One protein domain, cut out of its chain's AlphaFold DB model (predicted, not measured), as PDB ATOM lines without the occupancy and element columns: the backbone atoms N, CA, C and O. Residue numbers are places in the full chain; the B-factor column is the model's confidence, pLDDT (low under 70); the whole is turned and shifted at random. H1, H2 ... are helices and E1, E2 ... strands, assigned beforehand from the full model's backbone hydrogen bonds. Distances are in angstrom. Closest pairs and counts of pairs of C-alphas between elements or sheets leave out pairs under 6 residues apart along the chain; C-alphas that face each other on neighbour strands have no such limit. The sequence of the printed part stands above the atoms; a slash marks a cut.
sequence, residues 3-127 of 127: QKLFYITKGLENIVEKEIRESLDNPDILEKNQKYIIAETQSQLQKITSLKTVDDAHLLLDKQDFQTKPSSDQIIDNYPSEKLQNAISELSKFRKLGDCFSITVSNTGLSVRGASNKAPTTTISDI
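This is residues 3 to 127 of the 127 residues of an uncharacterized protein of Haloredivivus sp. (strain G17) (UniProt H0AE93). One strongly twisted, curled sheet of six strands is covered on one face by two helices, H1 over E3 and H4 over E4, making two layers. E4 bends between E1 and E6, the short helices H2 and H3 only graze the sheet, and a long loop, residues 108 to 119, joins E5 to E6. The printed part has 125 residues with four named helices and six named strands, in the order E1 H1 E2 E3 H2 E4 H3 H4 E5 E6; the sheet order is E2 - E3 - E1 - E4 - E6 - E5, all antiparallel. The class is mixed, helices and strands; the whole is compact, with a radius of gyration of the C-alphas of 15.2 A and spans of 41 by 38 by 23 A.

Edge strand E2, residues 28 to 32, and E3, residues 36 to 41, form a hairpin; N 28 and O 40 are 2.9 A apart, within hydrogen-bond range. E3 is antiparallel to E1, residues 3 to 7, with N 4 and O 39 at 2.8 A. E4, residues 56 to 63, pairs with E1 over residues 56 to 60, with N 5 and O 58 at 2.9 A, and bends by 67 degrees at residue 60. Over residues 60 to 63 it pairs with E6, residues 120 to 125; C-alphas 63 and 121 face each other at 5.2 A, but no backbone N and O are within hydrogen-bond range. E6 forms a hairpin with edge strand E5, residues 102 to 107, with N 106 and O 121 at 2.7 A. H1, residues 13 to 23, lies over E3 at a height over the sheet of 9.3 A, along the strands at 16 degrees on the local plane; the closest C-alphas of H1 and E3, of Glu 17 and Ile 37, are 7.5 A apart. On the same face H4, residues 81 to 94, has a height over the sheet of 9.6 A and runs along E4 at 11 degrees on the local plane; their closest C-alphas, of Leu 61 and Lys 83, are 6.8 A apart. H4 is only just over E6, on which 3 of its C-alphas fall. H2, residues 45 to 48, and H3, residues 72 to 77, only graze the sheet. H2 and H4 are close but not clearly touching, the closest C-alphas, of Leu 45 and Phe 94, being 6.4 A apart. E1, H1, E2, with E3 between the two strands in the sheet, E3, H2, E4, with E1 between them, and E4, H3 H4, E5, with E6 between them, are split strand-helix-strand units, in each of which helices link two strands of one sheet that are not neighbours, and each has a right-handed crossover. Every O i to N i+4 pair is within hydrogen-bond range in H1 and H3, and 9 of 10 in H4; H2 is too short for such a pair.

E1 begins at C-alpha 3, (13.686, 44.298, 51.572), and E6 ends at C-alpha 125, (10.537, 32.605, 42.876). From first to last C-alpha H4 measures 20.7 A, E4 17.5 A and H1 15.4 A.

The C-alphas farthest apart, of Lys 96 and Gly 114, are 45.5 A apart. The printed part has no cut, and its one long link is E5 to E6. Mean pLDDT of the printed part is 76.8; residues 66 to 67 and 97 to 127 are under 70.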
ATOM      1  N   GLN A   3      14.025  43.443  52.696       89.81
ATOM      2  CA  GLN A   3      13.686  44.298  51.572       89.81
ATOM      3  C   GLN A   3      12.718  43.581  50.635       89.81
ATOM      4  O   GLN A   3      12.799  42.369  50.404       89.81
ATOM      5  N   LYS A   4      11.779  44.345  50.097       90.62
ATOM      6  CA  LYS A   4      10.802  43.901  49.110       90.62
ATOM      7  C   LYS A   4      10.926  44.784  47.882       90.62
ATOM      8  O   LYS A   4      11.103  45.996  48.003       90.62
ATOM      9  N   LEU A   5      10.839  44.159  46.717       92.38
ATOM     10  CA  LEU A   5      10.796  44.822  45.423       92.38
ATOM     11  C   LEU A   5       9.369  44.718  44.892       92.38
ATOM     12  O   LEU A   5       8.904  43.620  44.602       92.38
ATOM     13  N   PHE A   6       8.686  45.847  44.775       93.38
ATOM     14  CA  PHE A   6       7.323  45.939  44.262       93.38
ATOM     15  C   PHE A   6       7.369  46.431  42.822       93.38
ATOM     16  O   PHE A   6       7.782  47.566  42.581       93.38
ATOM     17  N   TYR A   7       6.963  45.598  41.872       92.94
ATOM     18  CA  TYR A   7       6.779  45.995  40.482       92.94
ATOM     19  C   TYR A   7       5.479  46.767  40.324       92.94
ATOM     20  O   TYR A   7       4.460  46.432  40.931       92.94
ATOM     21  N   ILE A   8       5.539  47.821  39.517       94.12
ATOM     22  CA  ILE A   8       4.435  48.759  39.365       94.12
ATOM     23  C   ILE A   8       4.236  49.157  37.911       94.12
ATOM     24  O   ILE A   8       5.183  49.282  37.123       94.12
ATOM     25  N   THR A   9       2.988  49.474  37.595       93.81
ATOM     26  CA  THR A   9       2.627  50.064  36.320       93.81
ATOM     27  C   THR A   9       3.101  51.517  36.289       93.81
ATOM     28  O   THR A   9       2.868  52.303  37.212       93.81
ATOM     29  N   LYS A  10       3.774  51.893  35.196       93.56
ATOM     30  CA  LYS A  10       4.303  53.247  34.985       93.56
ATOM     31  C   LYS A  10       3.210  54.307  35.160       93.56
ATOM     32  O   LYS A  10       2.155  54.211  34.535       93.56
ATOM     33  N   GLY A  11       3.502  55.357  35.926       94.25
ATOM     34  CA  GLY A  11       2.561  56.436  36.239       94.25
ATOM     35  C   GLY A  11       1.747  56.222  37.521       94.25
ATOM     36  O   GLY A  11       1.024  57.133  37.924       94.25
ATOM     37  N   LEU A  12       1.855  55.057  38.172       95.62
ATOM     38  CA  LEU A  12       1.202  54.780  39.456       95.62
ATOM     39  C   LEU A  12       2.138  54.938  40.661       95.62
ATOM     40  O   LEU A  12       1.722  54.666  41.782       95.62
ATOM     41  N   GLU A  13       3.369  55.421  40.482       95.94
ATOM     42  CA  GLU A  13       4.440  55.390  41.492       95.94
ATOM     43  C   GLU A  13       3.995  55.967  42.845       95.94
ATOM     44  O   GLU A  13       4.250  55.386  43.896       95.94
ATOM     45  N   ASN A  14       3.293  57.101  42.823       96.75
ATOM     46  CA  ASN A  14       2.831  57.766  44.042       96.75
ATOM     47  C   ASN A  14       1.597  57.094  44.661       96.75
ATOM     48  O   ASN A  14       1.413  57.160  45.874       96.75
ATOM     49  N   ILE A  15       0.751  56.466  43.840       97.31
ATOM     50  CA  ILE A  15      -0.423  55.720  44.307       97.31
ATOM     51  C   ILE A  15       0.053  54.455  45.021       97.31
ATOM     52  O   ILE A  15      -0.389  54.193  46.138       97.31
ATOM     53  N   VAL A  16       1.005  53.732  44.422       97.31
ATOM     54  CA  VAL A  16       1.575  52.528  45.031       97.31
ATOM     55  C   VAL A  16       2.361  52.865  46.293       97.31
ATOM     56  O   VAL A  16       2.178  52.205  47.311       97.31
ATOM     57  N   GLU A  17       3.193  53.914  46.282       97.62
ATOM     58  CA  GLU A  17       3.902  54.340  47.497       97.62
ATOM     59  C   GLU A  17       2.920  54.644  48.636       97.62
ATOM     60  O   GLU A  17       3.140  54.226  49.774       97.62
ATOM     61  N   LYS A  18       1.825  55.349  48.331       97.88
ATOM     62  CA  LYS A  18       0.782  55.643  49.310       97.88
ATOM     63  C   LYS A  18       0.147  54.359  49.848       97.88
ATOM     64  O   LYS A  18       0.065  54.207  51.063       97.88
ATOM     65  N   GLU A  19      -0.241  53.428  48.975       97.94
ATOM     66  CA  GLU A  19      -0.818  52.143  49.390       97.94
ATOM     67  C   GLU A  19       0.145  51.354  50.288       97.94
ATOM     68  O   GLU A  19      -0.274  50.852  51.332       97.94
ATOM     69  N   ILE A  20       1.434  51.298  49.930       97.12
ATOM     70  CA  ILE A  20       2.485  50.660  50.735       97.12
ATOM     71  C   ILE A  20       2.544  51.296  52.126       97.12
ATOM     72  O   ILE A  20       2.528  50.578  53.122       97.12
ATOM     73  N   ARG A  21       2.580  52.631  52.209       97.19
ATOM     74  CA  ARG A  21       2.663  53.357  53.487       97.19
ATOM     75  C   ARG A  21       1.440  53.170  54.378       97.19
ATOM     76  O   ARG A  21       1.583  53.165  55.595       97.19
ATOM     77  N   GLU A  22       0.260  53.044  53.783       97.00
ATOM     78  CA  GLU A  22      -1.005  52.911  54.511       97.00
ATOM     79  C   GLU A  22      -1.312  51.462  54.912       97.00
ATOM     80  O   GLU A  22      -1.929  51.232  55.952       97.00
ATOM     81  N   SER A  23      -0.894  50.487  54.102       96.12
ATOM     82  CA  SER A  23      -1.307  49.083  54.254       96.12
ATOM     83  C   SER A  23      -0.264  48.208  54.948       96.12
ATOM     84  O   SER A  23      -0.619  47.185  55.543       96.12
ATOM     85  N   LEU A  24       1.019  48.564  54.845       95.50
ATOM     86  CA  LEU A  24       2.118  47.771  55.387       95.50
ATOM     87  C   LEU A  24       2.552  48.265  56.771       95.50
ATOM     88  O   LEU A  24       2.435  49.438  57.113       95.50
ATOM     89  N   ASP A  25       3.091  47.348  57.567       94.31
ATOM     90  CA  ASP A  25       3.618  47.604  58.901       94.31
ATOM     91  C   ASP A  25       5.038  48.184  58.820       94.31
ATOM     92  O   ASP A  25       5.962  47.538  58.306       94.31
ATOM     93  N   ASN A  26       5.205  49.399  59.351       93.38
ATOM     94  CA  ASN A  26       6.469  50.144  59.413       93.38
ATOM     95  C   ASN A  26       7.255  50.162  58.085       93.38
ATOM     96  O   ASN A  26       8.403  49.709  58.056       93.38
ATOM     97  N   PRO A  27       6.657  50.622  56.971       95.31
ATOM     98  CA  PRO A  27       7.329  50.622  55.686       95.31
ATOM     99  C   PRO A  27       8.334  51.774  55.593       95.31
ATOM    100  O   PRO A  27       7.983  52.937  55.807       95.31
ATOM    101  N   ASP A  28       9.563  51.452  55.199       96.44
ATOM    102  CA  ASP A  28      10.589  52.424  54.835       96.44
ATOM    103  C   ASP A  28      10.899  52.327  53.340       96.44
ATOM    104  O   ASP A  28      11.285  51.269  52.844       96.44
ATOM    105  N   ILE A  29      10.688  53.420  52.608       96.38
ATOM    106  CA  ILE A  29      10.853  53.454  51.149       96.38
ATOM    107  C   ILE A  29      12.303  53.814  50.839       96.38
ATOM    108  O   ILE A  29      12.718  54.951  51.052       96.38
ATOM    109  N   LEU A  30      13.046  52.855  50.292       94.38
ATOM    110  CA  LEU A  30      14.474  52.994  50.009       94.38
ATOM    111  C   LEU A  30      14.741  53.515  48.595       94.38
ATOM    112  O   LEU A  30      15.625  54.340  48.381       94.38
ATOM    113  N   GLU A  31      13.976  53.030  47.616       93.56
ATOM    114  CA  GLU A  31      14.129  53.415  46.214       93.56
ATOM    115  C   GLU A  31      12.765  53.460  45.525       93.56
ATOM    116  O   GLU A  31      11.898  52.621  45.771       93.56
ATOM    117  N   LYS A  32      12.578  54.426  44.625       93.31
ATOM    118  CA  LYS A  32      11.374  54.552  43.803       93.31
ATOM    119  C   LYS A  32      11.747  54.993  42.397       93.31
ATOM    120  O   LYS A  32      12.461  55.979  42.220       93.31
ATOM    121  N   ASN A  33      11.207  54.310  41.394       91.38
ATOM    122  CA  ASN A  33      11.261  54.752  40.004       91.38
ATOM    123  C   ASN A  33       9.971  54.380  39.255       91.38
ATOM    124  O   ASN A  33       8.994  53.961  39.858       91.38
ATOM    125  N   GLN A  34       9.968  54.540  37.929       90.38
ATOM    126  CA  GLN A  34       8.788  54.326  37.081       90.38
ATOM    127  C   GLN A  34       8.380  52.859  36.859       90.38
ATOM    128  O   GLN A  34       7.448  52.593  36.104       90.38
ATOM    129  N   LYS A  35       9.134  51.905  37.406       90.44
ATOM    130  CA  LYS A  35       8.948  50.463  37.196       90.44
ATOM    131  C   LYS A  35       8.824  49.691  38.497       90.44
ATOM    132  O   LYS A  35       8.202  48.634  38.506       90.44
ATOM    133  N   TYR A  36       9.464  50.168  39.561       93.00
ATOM    134  CA  TYR A  36       9.434  49.498  40.847       93.00
ATOM    135  C   TYR A  36       9.629  50.449  42.028       93.00
ATOM    136  O   TYR A  36      10.140  51.568  41.889       93.00
ATOM    137  N   ILE A  37       9.273  49.943  43.206       95.06
ATOM    138  CA  ILE A  37       9.569  50.519  44.519       95.06
ATOM    139  C   ILE A  37      10.315  49.468  45.343       95.06
ATOM    140  O   ILE A  37       9.899  48.312  45.388       95.06
ATOM    141  N   ILE A  38      11.406  49.858  45.997       94.50
ATOM    142  CA  ILE A  38      12.082  49.039  47.006       94.50
ATOM    143  C   ILE A  38      11.730  49.604  48.373       94.50
ATOM    144  O   ILE A  38      11.937  50.793  48.622       94.50
ATOM    145  N   ALA A  39      11.229  48.750  49.260       95.50
ATOM    146  CA  ALA A  39      10.955  49.132  50.637       95.50
ATOM    147  C   ALA A  39      11.334  48.032  51.629       95.50
ATOM    148  O   ALA A  39      11.254  46.841  51.320       95.50
ATOM    149  N   GLU A  40      11.705  48.436  52.837       94.31
ATOM    150  CA  GLU A  40      11.758  47.550  53.997       94.31
ATOM    151  C   GLU A  40      10.428  47.581  54.732       94.31
ATOM    152  O   GLU A  40       9.796  48.624  54.859       94.31
ATOM    153  N   THR A  41       9.984  46.429  55.220       92.44
ATOM    154  CA  THR A  41       8.768  46.334  56.030       92.44
ATOM    155  C   THR A  41       8.843  45.122  56.951       92.44
ATOM    156  O   THR A  41       9.548  44.146  56.674       92.44
ATOM    157  N   GLN A  42       8.103  45.184  58.055       90.44
ATOM    158  CA  GLN A  42       7.879  44.056  58.963       90.44
ATOM    159  C   GLN A  42       6.593  43.288  58.629       90.44
ATOM    160  O   GLN A  42       6.242  42.337  59.327       90.44
ATOM    161  N   SER A  43       5.890  43.694  57.569       88.69
ATOM    162  CA  SER A  43       4.646  43.062  57.143       88.69
ATOM    163  C   SER A  43       4.850  41.598  56.803       88.69
ATOM    164  O   SER A  43       5.768  41.229  56.067       88.69
ATOM    165  N   GLN A  44       3.909  40.779  57.259       86.19
ATOM    166  CA  GLN A  44       3.798  39.402  56.801       86.19
ATOM    167  C   GLN A  44       3.453  39.354  55.306       86.19
ATOM    168  O   GLN A  44       2.789  40.250  54.770       86.19
ATOM    169  N   LEU A  45       3.867  38.277  54.634       83.94
ATOM    170  CA  LEU A  45       3.666  38.096  53.193       83.94
ATOM    171  C   LEU A  45       2.184  38.184  52.782       83.94
ATOM    172  O   LEU A  45       1.895  38.717  51.717       83.94
ATOM    173  N   GLN A  46       1.245  37.783  53.645       85.19
ATOM    174  CA  GLN A  46      -0.200  37.895  53.398       85.19
ATOM    175  C   GLN A  46      -0.656  39.347  53.181       85.19
ATOM    176  O   GLN A  46      -1.452  39.612  52.278       85.19
ATOM    177  N   LYS A  47      -0.137  40.299  53.972       90.38
ATOM    178  CA  LYS A  47      -0.427  41.732  53.780       90.38
ATOM    179  C   LYS A  47       0.162  42.234  52.470       90.38
ATOM    180  O   LYS A  47      -0.506  42.960  51.740       90.38
ATOM    181  N   ILE A  48       1.373  41.795  52.135       90.38
ATOM    182  CA  ILE A  48       2.032  42.166  50.879       90.38
ATOM    183  C   ILE A  48       1.219  41.684  49.672       90.38
ATOM    184  O   ILE A  48       0.969  42.464  48.760       90.38
ATOM    185  N   THR A  49       0.720  40.447  49.691       87.44
ATOM    186  CA  THR A  49      -0.119  39.907  48.604       87.44
ATOM    187  C   THR A  49      -1.509  40.539  48.507       87.44
ATOM    188  O   THR A  49      -2.241  40.253  47.568       87.44
ATOM    189  N   SER A  50      -1.899  41.368  49.481       91.50
ATOM    190  CA  SER A  50      -3.192  42.064  49.483       91.50
ATOM    191  C   SER A  50      -3.152  43.459  48.851       91.50
ATOM    192  O   SER A  50      -4.207  44.078  48.693       91.50
ATOM    193  N   LEU A  51      -1.958  43.946  48.487       95.00
ATOM    194  CA  LEU A  51      -1.782  45.215  47.781       95.00
ATOM    195  C   LEU A  51      -2.436  45.134  46.399       95.00
ATOM    196  O   LEU A  51      -2.262  44.154  45.676       95.00
ATOM    197  N   LYS A  52      -3.207  46.157  46.038       95.56
ATOM    198  CA  LYS A  52      -4.056  46.164  44.839       95.56
ATOM    199  C   LYS A  52      -3.428  46.901  43.670       95.56
ATOM    200  O   LYS A  52      -3.839  46.685  42.534       95.56
ATOM    201  N   THR A  53      -2.512  47.822  43.949       94.75
ATOM    202  CA  THR A  53      -1.879  48.673  42.931       94.75
ATOM    203  C   THR A  53      -0.473  48.204  42.558       94.75
ATOM    204  O   THR A  53       0.130  48.743  41.632       94.75
ATOM    205  N   VAL A  54       0.031  47.188  43.261       94.31
ATOM    206  CA  VAL A  54       1.270  46.471  42.953       94.31
ATOM    207  C   VAL A  54       0.974  45.364  41.944       94.31
ATOM    208  O   VAL A  54       0.062  44.570  42.160       94.31
ATOM    209  N   ASP A  55       1.773  45.285  40.882       90.88
ATOM    210  CA  ASP A  55       1.630  44.248  39.855       90.88
ATOM    211  C   ASP A  55       2.235  42.914  40.314       90.88
ATOM    212  O   ASP A  55       1.661  41.850  40.092       90.88
ATOM    213  N   ASP A  56       3.407  42.975  40.950       90.00
ATOM    214  CA  ASP A  56       4.114  41.815  41.494       90.00
ATOM    215  C   ASP A  56       5.036  42.240  42.651       90.00
ATOM    216  O   ASP A  56       5.489  43.387  42.710       90.00
ATOM    217  N   ALA A  57       5.332  41.332  43.581       89.25
ATOM    218  CA  ALA A  57       6.154  41.606  44.756       89.25
ATOM    219  C   ALA A  57       7.180  40.499  44.988       89.25
ATOM    220  O   ALA A  57       6.840  39.337  45.212       89.25
ATOM    221  N   HIS A  58       8.459  40.862  44.977       86.69
ATOM    222  CA  HIS A  58       9.562  39.931  45.190       86.69
ATOM    223  C   HIS A  58      10.220  40.184  46.541       86.69
ATOM    224  O   HIS A  58      10.320  41.317  47.019       86.69
ATOM    225  N   LEU A  59      10.720  39.113  47.155       84.44
ATOM    226  CA  LEU A  59      11.678  39.248  48.241       84.44
ATOM    227  C   LEU A  59      13.025  39.670  47.641       84.44
ATOM    228  O   LEU A  59      13.622  38.919  46.866       84.44
ATOM    229  N   LEU A  60      13.488  40.866  48.002       85.44
ATOM    230  CA  LEU A  60      14.766  41.382  47.540       85.44
ATOM    231  C   LEU A  60      15.875  40.856  48.449       85.44
ATOM    232  O   LEU A  60      15.941  41.148  49.642       85.44
ATOM    233  N   LEU A  61      16.728  40.045  47.844       80.50
ATOM    234  CA  LEU A  61      17.827  39.347  48.487       80.50
ATOM    235  C   LEU A  61      19.088  40.201  48.591       80.50
ATOM    236  O   LEU A  61      19.774  40.222  49.617       80.50
ATOM    237  N   ASP A  62      19.421  40.836  47.475       77.56
ATOM    238  CA  ASP A  62      20.534  41.753  47.353       77.56
ATOM    239  C   ASP A  62      20.336  42.637  46.126       77.56
ATOM    240  O   ASP A  62      19.743  42.219  45.121       77.56
ATOM    241  N   LYS A  63      20.867  43.851  46.214       78.06
ATOM    242  CA  LYS A  63      20.964  44.787  45.100       78.06
ATOM    243  C   LYS A  63      22.380  45.324  45.087       78.06
ATOM    244  O   LYS A  63      22.783  46.060  45.982       78.06
ATOM    245  N   GLN A  64      23.111  44.985  44.036       76.12
ATOM    246  CA  GLN A  64      24.464  45.462  43.834       76.12
ATOM    247  C   GLN A  64      24.574  46.079  42.449       76.12
ATOM    248  O   GLN A  64      24.229  45.467  41.438       76.12
ATOM    249  N   ASP A  65      25.071  47.308  42.409       73.25
ATOM    250  CA  ASP A  65      25.342  47.988  41.156       73.25
ATOM    251  C   ASP A  65      26.739  47.578  40.671       73.25
ATOM    252  O   ASP A  65      27.729  47.690  41.398       73.25
ATOM    253  N   PHE A  66      26.831  47.092  39.433       68.50
ATOM    254  CA  PHE A  66      28.101  46.701  38.825       68.50
ATOM    255  C   PHE A  66      28.449  47.632  37.662       68.50
ATOM    256  O   PHE A  66      27.593  47.989  36.850       68.50
ATOM    257  N   GLN A  67      29.730  47.997  37.562       68.31
ATOM    258  CA  GLN A  67      30.259  48.790  36.444       68.31
ATOM    259  C   GLN A  67      30.348  47.963  35.154       68.31
ATOM    260  O   GLN A  67      30.124  48.470  34.060       68.31
ATOM    261  N   THR A  68      30.644  46.670  35.278       74.25
ATOM    262  CA  THR A  68      30.656  45.699  34.182       74.25
ATOM    263  C   THR A  68      29.684  44.576  34.500       74.25
ATOM    264  O   THR A  68      29.516  44.209  35.658       74.25
ATOM    265  N   LYS A  69      29.015  44.026  33.480       72.50
ATOM    266  CA  LYS A  69      28.053  42.936  33.682       72.50
ATOM    267  C   LYS A  69      28.773  41.742  34.335       72.50
ATOM    268  O   LYS A  69      29.641  41.170  33.672       72.50
ATOM    269  N   PRO A  70      28.411  41.341  35.567       72.62
ATOM    270  CA  PRO A  70      28.993  40.156  36.173       72.62
ATOM    271  C   PRO A  70      28.484  38.901  35.458       72.62
ATOM    272  O   PRO A  70      27.379  38.872  34.902       72.62
ATOM    273  N   SER A  71      29.316  37.867  35.449       77.44
ATOM    274  CA  SER A  71      28.911  36.517  35.043       77.44
ATOM    275  C   SER A  71      27.989  35.888  36.090       77.44
ATOM    276  O   SER A  71      27.966  36.320  37.241       77.44
ATOM    277  N   SER A  72      27.234  34.859  35.700       71.69
ATOM    278  CA  SER A  72      26.367  34.133  36.636       71.69
ATOM    279  C   SER A  72      27.157  33.529  37.799       71.69
ATOM    280  O   SER A  72      26.727  33.661  38.939       71.69
ATOM    281  N   ASP A  73      28.335  32.965  37.530       76.00
ATOM    282  CA  ASP A  73      29.194  32.352  38.551       76.00
ATOM    283  C   ASP A  73      29.652  33.390  39.581       76.00
ATOM    284  O   ASP A  73      29.520  33.181  40.780       76.00
ATOM    285  N   GLN A  74      30.050  34.585  39.128       75.44
ATOM    286  CA  GLN A  74      30.396  35.692  40.026       75.44
ATOM    287  C   GLN A  74      29.232  36.136  40.915       75.44
ATOM    288  O   GLN A  74      29.468  36.639  42.010       75.44
ATOM    289  N   ILE A  75      27.988  36.011  40.456       75.25
ATOM    290  CA  ILE A  75      26.820  36.346  41.277       75.25
ATOM    291  C   ILE A  75      26.578  35.242  42.305       75.25
ATOM    292  O   ILE A  75      26.330  35.552  43.464       75.25
ATOM    293  N   ILE A  76      26.668  33.977  41.891       73.19
ATOM    294  CA  ILE A  76      26.406  32.813  42.747       73.19
ATOM    295  C   ILE A  76      27.476  32.682  43.834       73.19
ATOM    296  O   ILE A  76      27.129  32.584  45.009       73.19
ATOM    297  N   ASP A  77      28.756  32.744  43.467       73.31
ATOM    298  CA  ASP A  77      29.883  32.549  44.389       73.31
ATOM    299  C   ASP A  77      29.949  33.635  45.466       73.31
ATOM    300  O   ASP A  77      30.371  33.386  46.594       73.31
ATOM    301  N   ASN A  78      29.508  34.849  45.129       71.31
ATOM    302  CA  ASN A  78      29.470  35.966  46.067       71.31
ATOM    303  C   ASN A  78      28.163  36.032  46.869       71.31
ATOM    304  O   ASN A  78      28.031  36.901  47.733       71.31
ATOM    305  N   TYR A  79      27.193  35.149  46.604       75.25
ATOM    306  CA  TYR A  79      25.911  35.184  47.293       75.25
ATOM    307  C   TYR A  79      25.940  34.343  48.583       75.25
ATOM    308  O   TYR A  79      26.063  33.118  48.530       75.25
ATOM    309  N   PRO A  80      25.780  34.955  49.772       76.00
ATOM    310  CA  PRO A  80      25.882  34.229  51.032       76.00
ATOM    311  C   PRO A  80      24.711  33.256  51.217       76.00
ATOM    312  O   PRO A  80      23.542  33.650  51.217       76.00
ATOM    313  N   SER A  81      25.028  31.980  51.462       77.19
ATOM    314  CA  SER A  81      24.033  30.911  51.640       77.19
ATOM    315  C   SER A  81      23.040  31.193  52.773       77.19
ATOM    316  O   SER A  81      21.882  30.794  52.689       77.19
ATOM    317  N   GLU A  82      23.455  31.927  53.808       82.50
ATOM    318  CA  GLU A  82      22.589  32.335  54.918       82.50
ATOM    319  C   GLU A  82      21.403  33.194  54.449       82.50
ATOM    320  O   GLU A  82      20.270  32.973  54.879       82.50
ATOM    321  N   LYS A  83      21.624  34.131  53.514       78.94
ATOM    322  CA  LYS A  83      20.533  34.957  52.982       78.94
ATOM    323  C   LYS A  83      19.509  34.105  52.219       78.94
ATOM    324  O   LYS A  83      18.313  34.362  52.345       78.94
ATOM    325  N   LEU A  84      19.951  33.063  51.498       79.06
ATOM    326  CA  LEU A  84      19.046  32.104  50.844       79.06
ATOM    327  C   LEU A  84      18.229  31.319  51.869       79.06
ATOM    328  O   LEU A  84      17.013  31.228  51.736       79.06
ATOM    329  N   GLN A  85      18.874  30.786  52.908       80.56
ATOM    330  CA  GLN A  85      18.187  30.020  53.952       80.56
ATOM    331  C   GLN A  85      17.134  30.867  54.675       80.56
ATOM    332  O   GLN A  85      16.005  30.419  54.878       80.56
ATOM    333  N   ASN A  86      17.460  32.123  54.985       82.56
ATOM    334  CA  ASN A  86      16.516  33.065  55.583       82.56
ATOM    335  C   ASN A  86      15.326  33.353  54.656       82.56
ATOM    336  O   ASN A  86      14.184  33.406  55.111       82.56
ATOM    337  N   ALA A  87      15.574  33.490  53.354       81.25
ATOM    338  CA  ALA A  87      14.528  33.689  52.359       81.25
ATOM    339  C   ALA A  87      13.592  32.483  52.217       81.25
ATOM    340  O   ALA A  87      12.374  32.653  52.229       81.25
ATOM    341  N   ILE A  88      14.149  31.274  52.145       82.00
ATOM    342  CA  ILE A  88      13.388  30.018  52.086       82.00
ATOM    343  C   ILE A  88      12.548  29.857  53.354       82.00
ATOM    344  O   ILE A  88      11.351  29.579  53.274       82.00
ATOM    345  N   SER A  89      13.147  30.091  54.524       83.25
ATOM    346  CA  SER A  89      12.450  30.041  55.810       83.25
ATOM    347  C   SER A  89      11.259  30.998  55.838       83.25
ATOM    348  O   SER A  89      10.156  30.598  56.208       83.25
ATOM    349  N   GLU A  90      11.424  32.234  55.364       80.69
ATOM    350  CA  GLU A  90      10.327  33.200  55.324       80.69
ATOM    351  C   GLU A  90       9.212  32.795  54.349       80.69
ATOM    352  O   GLU A  90       8.033  32.843  54.701       80.69
ATOM    353  N   LEU A  91       9.568  32.339  53.146       80.50
ATOM    354  CA  LEU A  91       8.599  31.874  52.152       80.50
ATOM    355  C   LEU A  91       7.823  30.637  52.639       80.50
ATOM    356  O   LEU A  91       6.616  30.542  52.406       80.50
ATOM    357  N   SER A  92       8.476  29.744  53.390       82.44
ATOM    358  CA  SER A  92       7.856  28.533  53.949       82.44
ATOM    359  C   SER A  92       6.755  28.816  54.978       82.44
ATOM    360  O   SER A  92       5.846  28.003  55.154       82.44
ATOM    361  N   LYS A  93       6.786  29.989  55.627       81.75
ATOM    362  CA  LYS A  93       5.720  30.443  56.541       81.75
ATOM    363  C   LYS A  93       4.454  30.856  55.795       81.75
ATOM    364  O   LYS A  93       3.374  30.860  56.379       81.75
ATOM    365  N   PHE A  94       4.588  31.255  54.532       77.38
ATOM    366  CA  PHE A  94       3.479  31.733  53.711       77.38
ATOM    367  C   PHE A  94       2.845  30.615  52.886       77.38
ATOM    368  O   PHE A  94       1.620  30.540  52.796       77.38
ATOM    369  N   ARG A  95       3.661  29.729  52.310       73.62
ATOM    370  CA  ARG A  95       3.188  28.565  51.558       73.62
ATOM    371  C   ARG A  95       4.109  27.374  51.777       73.62
ATOM    372  O   ARG A  95       5.298  27.543  52.026       73.62
ATOM    373  N   LYS A  96       3.573  26.161  51.628       73.31
ATOM    374  CA  LYS A  96       4.406  24.957  51.595       73.31
ATOM    375  C   LYS A  96       5.291  25.020  50.349       73.31
ATOM    376  O   LYS A  96       4.767  25.026  49.240       73.31
ATOM    377  N   LEU A  97       6.602  25.086  50.555       69.88
ATOM    378  CA  LEU A  97       7.585  25.017  49.477       69.88
ATOM    379  C   LEU A  97       7.802  23.555  49.077       69.88
ATOM    380  O   LEU A  97       7.713  22.661  49.926       69.88
ATOM    381  N   GLY A  98       8.037  23.318  47.787       65.12
ATOM    382  CA  GLY A  98       8.470  22.017  47.283       65.12
ATOM    383  C   GLY A  98       9.946  21.745  47.588       65.12
ATOM    384  O   GLY A  98      10.618  22.530  48.254       65.12
ATOM    385  N   ASP A  99      10.464  20.639  47.055       67.75
ATOM    386  CA  ASP A  99      11.868  20.247  47.244       67.75
ATOM    387  C   ASP A  99      12.855  21.130  46.447       67.75
ATOM    388  O   ASP A  99      14.061  21.099  46.694       67.75
ATOM    389  N   CYS A 100      12.351  21.932  45.502       58.34
ATOM    390  CA  CYS A 100      13.132  22.779  44.602       58.34
ATOM    391  C   CYS A 100      12.599  24.218  44.601       58.34
ATOM    392  O   CYS A 100      11.393  24.429  44.647       58.34
ATOM    393  N   PHE A 101      13.492  25.199  44.473       59.47
ATOM    394  CA  PHE A 101      13.158  26.614  44.284       59.47
ATOM    395  C   PHE A 101      14.006  27.201  43.153       59.47
ATOM    396  O   PHE A 101      15.105  26.713  42.876       59.47
ATOM    397  N   SER A 102      13.517  28.261  42.506       55.84
ATOM    398  CA  SER A 102      14.275  28.983  41.484       55.84
ATOM    399  C   SER A 102      14.762  30.327  42.006       55.84
ATOM    400  O   SER A 102      14.054  31.046  42.711       55.84
ATOM    401  N   ILE A 103      15.994  30.675  41.656       60.53
ATOM    402  CA  ILE A 103      16.545  32.003  41.907       60.53
ATOM    403  C   ILE A 103      16.604  32.707  40.557       60.53
ATOM    404  O   ILE A 103      17.303  32.266  39.646       60.53
ATOM    405  N   THR A 104      15.861  33.802  40.427       60.84
ATOM    406  CA  THR A 104      15.869  34.647  39.240       60.84
ATOM    407  C   THR A 104      16.855  35.786  39.447       60.84
ATOM    408  O   THR A 104      16.712  36.605  40.349       60.84
ATOM    409  N   VAL A 105      17.853  35.887  38.576       57.88
ATOM    410  CA  VAL A 105      18.728  37.062  38.520       57.88
ATOM    411  C   VAL A 105      18.200  37.991  37.428       57.88
ATOM    412  O   VAL A 105      18.376  37.743  36.235       57.88
ATOM    413  N   SER A 106      17.529  39.064  37.834       55.31
ATOM    414  CA  SER A 106      16.951  40.083  36.959       55.31
ATOM    415  C   SER A 106      17.886  41.275  36.811       55.31
ATOM    416  O   SER A 106      18.392  41.796  37.789       55.31
ATOM    417  N   ASN A 107      18.104  41.774  35.597       53.66
ATOM    418  CA  ASN A 107      18.861  43.010  35.394       53.66
ATOM    419  C   ASN A 107      17.902  44.198  35.258       53.66
ATOM    420  O   ASN A 107      17.261  44.355  34.215       53.66
ATOM    421  N   THR A 108      17.802  45.038  36.287       48.88
ATOM    422  CA  THR A 108      16.926  46.217  36.287       48.88
ATOM    423  C   THR A 108      17.722  47.491  36.000       48.88
ATOM    424  O   THR A 108      17.812  48.401  36.817       48.88
ATOM    425  N   GLY A 109      18.309  47.583  34.805       43.50
ATOM    426  CA  GLY A 109      18.925  48.822  34.321       43.50
ATOM    427  C   GLY A 109      17.899  49.870  33.857       43.50
ATOM    428  O   GLY A 109      17.044  49.597  33.006       43.50
ATOM    429  N   LEU A 110      18.027  51.102  34.362       36.16
ATOM    430  CA  LEU A 110      17.474  52.322  33.762       36.16
ATOM    431  C   LEU A 110      18.189  52.585  32.426       36.16
ATOM    432  O   LEU A 110      19.371  52.908  32.393       36.16
ATOM    433  N   SER A 111      17.477  52.458  31.304       30.88
ATOM    434  CA  SER A 111      17.995  52.862  29.993       30.88
ATOM    435  C   SER A 111      17.844  54.374  29.824       30.88
ATOM    436  O   SER A 111      16.920  54.836  29.154       30.88
ATOM    437  N   VAL A 112      18.743  55.156  30.420       31.19
ATOM    438  CA  VAL A 112      18.927  56.557  30.019       31.19
ATOM    439  C   VAL A 112      19.799  56.545  28.764       31.19
ATOM    440  O   VAL A 112      20.888  55.972  28.765       31.19
ATOM    441  N   ARG A 113      19.302  57.116  27.657       30.75
ATOM    442  CA  ARG A 113      20.067  57.255  26.407       30.75
ATOM    443  C   ARG A 113      21.388  57.974  26.719       30.75
ATOM    444  O   ARG A 113      21.365  59.174  26.958       30.75
ATOM    445  N   GLY A 114      22.510  57.251  26.729       32.81
ATOM    446  CA  GLY A 114      23.847  57.854  26.815       32.81
ATOM    447  C   GLY A 114      24.902  57.115  27.643       32.81
ATOM    448  O   GLY A 114      26.080  57.319  27.383       32.81
ATOM    449  N   ALA A 115      24.543  56.229  28.575       30.97
ATOM    450  CA  ALA A 115      25.532  55.431  29.308       30.97
ATOM    451  C   ALA A 115      24.926  54.090  29.737       30.97
ATOM    452  O   ALA A 115      23.991  54.034  30.531       30.97
ATOM    453  N   SER A 116      25.434  52.999  29.166       40.19
ATOM    454  CA  SER A 116      25.003  51.641  29.497       40.19
ATOM    455  C   SER A 116      25.736  51.150  30.743       40.19
ATOM    456  O   SER A 116      26.717  50.427  30.606       40.19
ATOM    457  N   ASN A 117      25.219  51.462  31.931       36.91
ATOM    458  CA  ASN A 117      25.559  50.729  33.151       36.91
ATOM    459  C   ASN A 117      24.292  50.066  33.698       36.91
ATOM    460  O   ASN A 117      23.271  50.716  33.912       36.91
ATOM    461  N   LYS A 118      24.337  48.738  33.822       41.16
ATOM    462  CA  LYS A 118      23.180  47.871  34.066       41.16
ATOM    463  C   LYS A 118      23.390  47.089  35.366       41.16
ATOM    464  O   LYS A 118      24.313  46.280  35.422       41.16
ATOM    465  N   ALA A 119      22.532  47.301  36.365       40.62
ATOM    466  CA  ALA A 119      22.598  46.626  37.661       40.62
ATOM    467  C   ALA A 119      21.805  45.296  37.665       40.62
ATOM    468  O   ALA A 119      20.631  45.284  37.288       40.62
ATOM    469  N   PRO A 120      22.409  44.168  38.071       39.75
ATOM    470  CA  PRO A 120      21.705  42.940  38.411       39.75
ATOM    471  C   PRO A 120      21.035  43.021  39.796       39.75
ATOM    472  O   PRO A 120      21.506  43.663  40.730       39.75
ATOM    473  N   THR A 121      19.918  42.326  39.917       44.03
ATOM    474  CA  THR A 121      19.055  42.172  41.084       44.03
ATOM    475  C   THR A 121      18.748  40.688  41.205       44.03
ATOM    476  O   THR A 121      18.339  40.068  40.227       44.03
ATOM    477  N   THR A 122      18.938  40.099  42.380       44.09
ATOM    478  CA  THR A 122      18.657  38.674  42.600       44.09
ATOM    479  C   THR A 122      17.349  38.534  43.372       44.09
ATOM    480  O   THR A 122      17.162  39.185  44.401       44.09
ATOM    481  N   THR A 123      16.438  37.698  42.885       52.72
ATOM    482  CA  THR A 123      15.132  37.405  43.490       52.72
ATOM    483  C   THR A 123      14.916  35.891  43.564       52.72
ATOM    484  O   THR A 123      15.522  35.135  42.809       52.72
ATOM    485  N   ILE A 124      14.091  35.414  44.499       44.00
ATOM    486  CA  ILE A 124      13.671  34.000  44.564       44.00
ATOM    487  C   ILE A 124      12.207  33.911  44.154       44.00
ATOM    488  O   ILE A 124      11.379  34.678  44.650       44.00
ATOM    489  N   SER A 125      11.895  32.945  43.295       42.66
ATOM    490  CA  SER A 125      10.537  32.605  42.876       42.66
ATOM    491  C   SER A 125      10.350  31.089  42.975       42.66
ATOM    492  O   SER A 125      11.239  30.316  42.616       42.66
ATOM    493  N   ASP A 126       9.209  30.648  43.487       35.28
ATOM    494  CA  ASP A 126       8.886  29.221  43.588       35.28
ATOM    495  C   ASP A 126       8.245  28.740  42.266       35.28
ATOM    496  O   ASP A 126       7.472  29.504  41.678       35.28
ATOM    497  N   ILE A 127       8.598  27.535  41.786       35.66
ATOM    498  CA  ILE A 127       8.113  26.951  40.509       35.66
ATOM    499  C   ILE A 127       6.917  26.038  40.778       35.66
ATOM    500  O   ILE A 127       7.050  25.126  41.621       35.66
TER     501      ILE A 127